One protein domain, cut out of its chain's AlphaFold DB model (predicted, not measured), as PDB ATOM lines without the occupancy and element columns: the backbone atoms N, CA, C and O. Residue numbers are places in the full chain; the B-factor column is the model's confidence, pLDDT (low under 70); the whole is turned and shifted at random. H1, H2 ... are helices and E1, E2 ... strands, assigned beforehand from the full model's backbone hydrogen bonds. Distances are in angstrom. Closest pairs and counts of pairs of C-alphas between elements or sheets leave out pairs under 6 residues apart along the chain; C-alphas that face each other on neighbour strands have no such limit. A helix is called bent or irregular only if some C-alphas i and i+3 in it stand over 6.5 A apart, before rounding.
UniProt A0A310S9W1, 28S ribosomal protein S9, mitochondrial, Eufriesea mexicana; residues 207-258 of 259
ATOM      1  N   TYR A 207     174.897 122.313 159.321       89.00
ATOM      2  CA  TYR A 207     175.508 123.603 158.993       89.00
ATOM      3  C   TYR A 207     176.354 123.506 157.728       89.00
ATOM      4  O   TYR A 207     177.142 122.578 157.565       89.00
ATOM      5  N   ASP A 208     176.195 124.480 156.834       85.06
ATOM      6  CA  ASP A 208     177.002 124.580 155.615       85.06
ATOM      7  C   ASP A 208     178.394 125.186 155.902       85.06
ATOM      8  O   ASP A 208     178.665 125.669 157.004       85.06
ATOM      9  N   SER A 209     179.261 125.237 154.888       85.31
ATOM     10  CA  SER A 209     180.625 125.801 154.960       85.31
ATOM     11  C   SER A 209     180.655 127.264 155.432       85.31
ATOM     12  O   SER A 209     181.627 127.723 156.026       85.31
ATOM     13  N   GLU A 210     179.556 127.991 155.223       82.31
ATOM     14  CA  GLU A 210     179.350 129.379 155.659       82.31
ATOM     15  C   GLU A 210     178.649 129.490 157.031       82.31
ATOM     16  O   GLU A 210     178.156 130.556 157.394       82.31
ATOM     17  N   LYS A 211     178.559 128.391 157.796       82.31
ATOM     18  CA  LYS A 211     177.843 128.282 159.085       82.31
ATOM     19  C   LYS A 211     176.345 128.612 159.019       82.31
ATOM     20  O   LYS A 211     175.736 128.955 160.032       82.31
ATOM     21  N   ARG A 212     175.723 128.481 157.847       84.25
ATOM     22  CA  ARG A 212     174.269 128.636 157.699       84.25
ATOM     23  C   ARG A 212     173.563 127.333 158.083       84.25
ATOM     24  O   ARG A 212     173.951 126.293 157.545       84.25
ATOM     25  N   PRO A 213     172.562 127.364 158.982       89.88
ATOM     26  CA  PRO A 213     171.814 126.166 159.331       89.88
ATOM     27  C   PRO A 213     170.955 125.734 158.142       89.88
ATOM     28  O   PRO A 213     170.345 126.574 157.482       89.88
ATOM     29  N   PHE A 214     170.873 124.441 157.863       89.81
ATOM     30  CA  PHE A 214     169.964 123.887 156.873       89.81
ATOM     31  C   PHE A 214     169.414 122.541 157.334       89.81
ATOM     32  O   PHE A 214     170.017 121.838 158.136       89.81
ATOM     33  N   VAL A 215     168.258 122.170 156.802       90.31
ATOM     34  CA  VAL A 215     167.661 120.851 156.988       90.31
ATOM     35  C   VAL A 215     167.526 120.216 155.617       90.31
ATOM     36  O   VAL A 215     166.881 120.775 154.728       90.31
ATOM     37  N   LEU A 216     168.140 119.049 155.441       89.06
ATOM     38  CA  LEU A 216     167.923 118.222 154.265       89.06
ATOM     39  C   LEU A 216     166.841 117.191 154.581       89.06
ATOM     40  O   LEU A 216     167.048 116.278 155.377       89.06
ATOM     41  N   VAL A 217     165.680 117.340 153.949       87.94
ATOM     42  CA  VAL A 217     164.615 116.342 154.024       87.94
ATOM     43  C   VAL A 217     164.721 115.447 152.799       87.94
ATOM     44  O   VAL A 217     164.384 115.832 151.673       87.94
ATOM     45  N   GLU A 218     165.224 114.240 153.025       82.06
ATOM     46  CA  GLU A 218     165.305 113.213 151.998       82.06
ATOM     47  C   GLU A 218     163.983 112.442 151.898       82.06
ATOM     48  O   GLU A 218     163.331 112.163 152.902       82.06
ATOM     49  N   ARG A 219     163.614 112.035 150.675       82.25
ATOM     50  CA  ARG A 219     162.456 111.165 150.381       82.25
ATOM     51  C   ARG A 219     161.077 111.815 150.567       82.25
ATOM     52  O   ARG A 219     160.129 111.155 150.989       82.25
ATOM     53  N   CYS A 220     160.915 113.059 150.126       86.69
ATOM     54  CA  CYS A 220     159.589 113.644 149.935       86.69
ATOM     55  C   CYS A 220     158.863 112.910 148.798       86.69
ATOM     56  O   CYS A 220     159.359 112.826 147.671       86.69
ATOM     57  N   ALA A 221     157.688 112.357 149.087       91.00
ATOM     58  CA  ALA A 221     156.952 111.494 148.173       91.00
ATOM     59  C   ALA A 221     155.515 111.988 147.994       91.00
ATOM     60  O   ALA A 221     154.758 112.072 148.956       91.00
ATOM     61  N   ARG A 222     155.107 112.246 146.746       90.31
ATOM     62  CA  ARG A 222     153.698 112.483 146.394       90.31
ATOM     63  C   ARG A 222     153.341 111.670 145.162       90.31
ATOM     64  O   ARG A 222     153.893 111.899 144.089       90.31
ATOM     65  N   LYS A 223     152.406 110.725 145.300       91.50
ATOM     66  CA  LYS A 223     152.111 109.730 144.252       91.50
ATOM     67  C   LYS A 223     153.423 109.053 143.801       91.50
ATOM     68  O   LYS A 223     154.145 108.509 144.640       91.50
ATOM     69  N   ASN A 224     153.770 109.168 142.519       92.00
ATOM     70  CA  ASN A 224     155.000 108.629 141.934       92.00
ATOM     71  C   ASN A 224     156.160 109.639 141.922       92.00
ATOM     72  O   ASN A 224     157.290 109.252 141.643       92.00
ATOM     73  N   ALA A 225     155.912 110.913 142.239       89.88
ATOM     74  CA  ALA A 225     156.966 111.914 142.325       89.88
ATOM     75  C   ALA A 225     157.803 111.693 143.591       89.88
ATOM     76  O   ALA A 225     157.276 111.389 144.674       89.88
ATOM     77  N   ARG A 226     159.118 111.831 143.439       92.31
ATOM     78  CA  ARG A 226     160.108 111.740 144.510       92.31
ATOM     79  C   ARG A 226     160.985 112.980 144.444       92.31
ATOM     80  O   ARG A 226     161.417 113.359 143.361       92.31
ATOM     81  N   GLY A 227     161.210 113.602 145.594       90.00
ATOM     82  CA  GLY A 227     162.001 114.816 145.711       90.00
ATOM     83  C   GLY A 227     162.854 114.818 146.969       90.00
ATOM     84  O   GLY A 227     162.589 114.095 147.935       90.00
ATOM     85  N   GLN A 228     163.886 115.646 146.935       91.81
ATOM     86  CA  GLN A 228     164.716 115.993 148.079       91.81
ATOM     87  C   GLN A 228     164.662 117.510 148.222       91.81
ATOM     88  O   GLN A 228     164.741 118.221 147.218       91.81
ATOM     89  N   VAL A 229     164.480 117.999 149.447       90.00
ATOM     90  CA  VAL A 229     164.348 119.435 149.715       90.00
ATOM     91  C   VAL A 229     165.383 119.834 150.754       90.00
ATOM     92  O   VAL A 229     165.385 119.313 151.868       90.00
ATOM     93  N   LYS A 230     166.261 120.769 150.385       89.94
ATOM     94  CA  LYS A 230     167.184 121.436 151.307       89.94
ATOM     95  C   LYS A 230     166.564 122.772 151.706       89.94
ATOM     96  O   LYS A 230     166.490 123.680 150.883       89.94
ATOM     97  N   VAL A 231     166.119 122.889 152.953       89.50
ATOM     98  CA  VAL A 231     165.614 124.147 153.518       89.50
ATOM     99  C   VAL A 231     166.760 124.830 154.243       89.50
ATOM    100  O   VAL A 231     167.311 124.273 155.187       89.50
ATOM    101  N   ILE A 232     167.144 126.021 153.793       89.00
ATOM    102  CA  ILE A 232     168.248 126.790 154.376       89.00
ATOM    103  C   ILE A 232     167.659 127.871 155.287       89.00
ATOM    104  O   ILE A 232     166.738 128.586 154.893       89.00
ATOM    105  N   GLY A 233     168.189 127.998 156.501       84.81
ATOM    106  CA  GLY A 233     167.843 129.069 157.430       84.81
ATOM    107  C   GLY A 233     168.432 130.413 156.996       84.81
ATOM    108  O   GLY A 233     169.513 130.469 156.409       84.81
ATOM    109  N   ASN A 234     167.727 131.504 157.308       85.38
ATOM    110  CA  ASN A 234     168.088 132.880 156.934       85.38
ATOM    111  C   ASN A 234     168.173 133.113 155.407       85.38
ATOM    112  O   ASN A 234     169.109 133.745 154.918       85.38
ATOM    113  N   GLY A 235     167.217 132.576 154.640       81.44
ATOM    114  CA  GLY A 235     167.123 132.772 153.187       81.44
ATOM    115  C   GLY A 235     166.308 134.004 152.767       81.44
ATOM    116  O   GLY A 235     165.510 134.529 153.536       81.44
ATOM    117  N   SER A 236     166.469 134.432 151.510       84.44
ATOM    118  CA  SER A 236     165.727 135.542 150.880       84.44
ATOM    119  C   SER A 236     164.403 135.123 150.219       84.44
ATOM    120  O   SER A 236     163.821 135.908 149.478       84.44
ATOM    121  N   GLY A 237     163.949 133.882 150.435       82.88
ATOM    122  CA  GLY A 237     162.771 133.314 149.762       82.88
ATOM    123  C   GLY A 237     163.037 132.751 148.359       82.88
ATOM    124  O   GLY A 237     162.095 132.481 147.625       82.88
ATOM    125  N   ASN A 238     164.303 132.557 147.973       87.62
ATOM    126  CA  ASN A 238     164.645 131.982 146.669       87.62
ATOM    127  C   ASN A 238     164.365 130.473 146.648       87.62
ATOM    128  O   ASN A 238     164.883 129.736 147.491       87.62
ATOM    129  N   ILE A 239     163.605 130.012 145.653       88.56
ATOM    130  CA  ILE A 239     163.229 128.603 145.488       88.56
ATOM    131  C   ILE A 239     163.810 128.088 144.175       88.56
ATOM    132  O   ILE A 239     163.503 128.604 143.106       88.56
ATOM    133  N   VAL A 240     164.639 127.046 144.255       89.81
ATOM    134  CA  VAL A 240     165.276 126.430 143.085       89.81
ATOM    135  C   VAL A 240     164.835 124.974 142.980       89.81
ATOM    136  O   VAL A 240     165.062 124.179 143.890       89.81
ATOM    137  N   ILE A 241     164.221 124.615 141.855       89.50
ATOM    138  CA  ILE A 241     163.703 123.281 141.544       89.50
ATOM    139  C   ILE A 241     164.515 122.715 140.374       89.50
ATOM    140  O   ILE A 241     164.435 123.216 139.258       89.50
ATOM    141  N   ASN A 242     165.310 121.666 140.613       87.44
ATOM    142  CA  ASN A 242     166.163 121.023 139.594       87.44
ATOM    143  C   ASN A 242     167.068 122.002 138.812       87.44
ATOM    144  O   ASN A 242     167.310 121.823 137.620       87.44
ATOM    145  N   GLY A 243     167.548 123.059 139.477       87.38
ATOM    146  CA  GLY A 243     168.371 124.108 138.861       87.38
ATOM    147  C   GLY A 243     167.587 125.185 138.099       87.38
ATOM    148  O   GLY A 243     168.202 126.104 137.567       87.38
ATOM    149  N   GLN A 244     166.255 125.103 138.058       88.12
ATOM    150  CA  GLN A 244     165.367 126.138 137.523       88.12
ATOM    151  C   GLN A 244     164.659 126.887 138.656       88.12
ATOM    152  O   GLN A 244     164.534 126.380 139.767       88.12
ATOM    153  N   ASP A 245     164.201 128.102 138.375       87.75
ATOM    154  CA  ASP A 245     163.398 128.895 139.309       87.75
ATOM    155  C   ASP A 245     161.978 128.301 139.472       87.75
ATOM    156  O   ASP A 245     161.609 127.327 138.807       87.75
ATOM    157  N   ILE A 246     161.135 128.907 140.312       86.12
ATOM    158  CA  ILE A 246     159.742 128.491 140.561       86.12
ATOM    159  C   ILE A 246     158.884 128.374 139.282       86.12
ATOM    160  O   ILE A 246     157.849 127.702 139.259       86.12
ATOM    161  N   THR A 247     159.339 128.981 138.183       86.19
ATOM    162  CA  THR A 247     158.762 128.859 136.837       86.19
ATOM    163  C   THR A 247     158.785 127.437 136.271       86.19
ATOM    164  O   THR A 247     158.037 127.171 135.328       86.19
ATOM    165  N   TYR A 248     159.546 126.513 136.874       88.31
ATOM    166  CA  TYR A 248     159.491 125.077 136.584       88.31
ATOM    167  C   TYR A 248     158.047 124.545 136.582       88.31
ATOM    168  O   TYR A 248     157.650 123.778 135.702       88.31
ATOM    169  N   PHE A 249     157.224 125.001 137.532       89.25
ATOM    170  CA  PHE A 249     155.792 124.724 137.524       89.25
ATOM    171  C   PHE A 249     155.070 125.724 136.620       89.25
ATOM    172  O   PHE A 249     155.042 126.920 136.904       89.25
ATOM    173  N   LYS A 250     154.465 125.244 135.528       88.44
ATOM    174  CA  LYS A 250     153.683 126.090 134.607       88.44
ATOM    175  C   LYS A 250     152.336 126.507 135.201       88.44
ATOM    176  O   LYS A 250     151.913 127.641 135.001       88.44
ATOM    177  N   ASP A 251     151.711 125.613 135.963       89.31
ATOM    178  CA  ASP A 251     150.395 125.835 136.560       89.31
ATOM    179  C   ASP A 251     150.486 126.626 137.868       89.31
ATOM    180  O   ASP A 251     151.314 126.336 138.736       89.31
ATOM    181  N   MET A 252     149.574 127.583 138.047       88.00
ATOM    182  CA  MET A 252     149.527 128.446 139.232       88.00
ATOM    183  C   MET A 252     149.258 127.662 140.526       88.00
ATOM    184  O   MET A 252     149.931 127.887 141.527       88.00
ATOM    185  N   GLN A 253     148.376 126.660 140.479       87.88
ATOM    186  CA  GLN A 253     148.050 125.803 141.630       87.88
ATOM    187  C   GLN A 253     149.271 125.074 142.208       87.88
ATOM    188  O   GLN A 253     149.344 124.812 143.406       87.88
ATOM    189  N   CYS A 254     150.239 124.716 141.359       85.62
ATOM    190  CA  CYS A 254     151.460 124.052 141.809       85.62
ATOM    191  C   CYS A 254     152.410 125.031 142.509       85.62
ATOM    192  O   CYS A 254     153.146 124.621 143.401       85.62
ATOM    193  N   ARG A 255     152.379 126.317 142.136       85.56
ATOM    194  CA  ARG A 255     153.184 127.365 142.776       85.56
ATOM    195  C   ARG A 255     152.629 127.745 144.147       85.56
ATOM    196  O   ARG A 255     153.407 127.925 145.071       85.56
ATOM    197  N   GLU A 256     151.306 127.773 144.303       87.19
ATOM    198  CA  GLU A 256     150.641 128.037 145.594       87.19
ATOM    199  C   GLU A 256     150.930 126.977 146.661       87.19
ATOM    200  O   GLU A 256     150.884 127.270 147.844       87.19
ATOM    201  N   GLN A 257     151.230 125.739 146.267       83.75
ATOM    202  CA  GLN A 257     151.585 124.679 147.221       83.75
ATOM    203  C   GLN A 257     153.024 124.785 147.740       83.75
ATOM    204  O   GLN A 257     153.389 124.064 148.667       83.75
ATOM    205  N   VAL A 258     153.849 125.600 147.086       80.12
ATOM    206  CA  VAL A 258     155.280 125.761 147.373       80.12
ATOM    207  C   VAL A 258     155.569 127.125 148.009       80.12
ATOM    208  O   VAL A 258     156.546 127.241 148.747       80.12
TER     209      VAL A 258
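What this domain is: This is residues 207 to 258 of the 259 residues of the protein "28S ribosomal protein S9, mitochondrial" of Eufriesea mexicana (UniProt A0A310S9W1). A long, bent hairpin of two strands, E1 and E2, is followed by a winding link, residues 233 to 251, that folds back to a short helix, H1. The 52 printed residues hold E1, E2 and H1 in that order, under half of them in named elements; the class is mixed, helices and strands, and the two-stranded sheet is antiparallel. The whole is loose, with a radius of gyration of the C-alphas of 12.6 A, and spans 35 by 23 by 17 A.

How they stand to each other: E1, residues 213 to 222, bends by 57 degrees at residue 219. E2, residues 225 to 232, is its antiparallel neighbour at 166 degrees, in a hairpin with a tight link. N 215 and O 231 are 2.8 A apart and N 222 and O 225 3.1 A, both within hydrogen-bond range. H1, residues 252 to 256, is apart from E1; its one O i to N i+4 pair is within hydrogen-bond range.

Where its parts are: E1 begins at C-alpha 213 (171.814, 126.166, 159.331) and is 26.1 A long; E2 is 22.2 A long. H1 ends at C-alpha 256 (150.641, 128.037, 145.594).

The domain as a whole: The C-alphas farthest apart, of Lys 211 and Asp 251, are 35.6 A apart. The link from E2 to H1 is long. The printed part has no cut, and no printed residue has a pLDDT under 70.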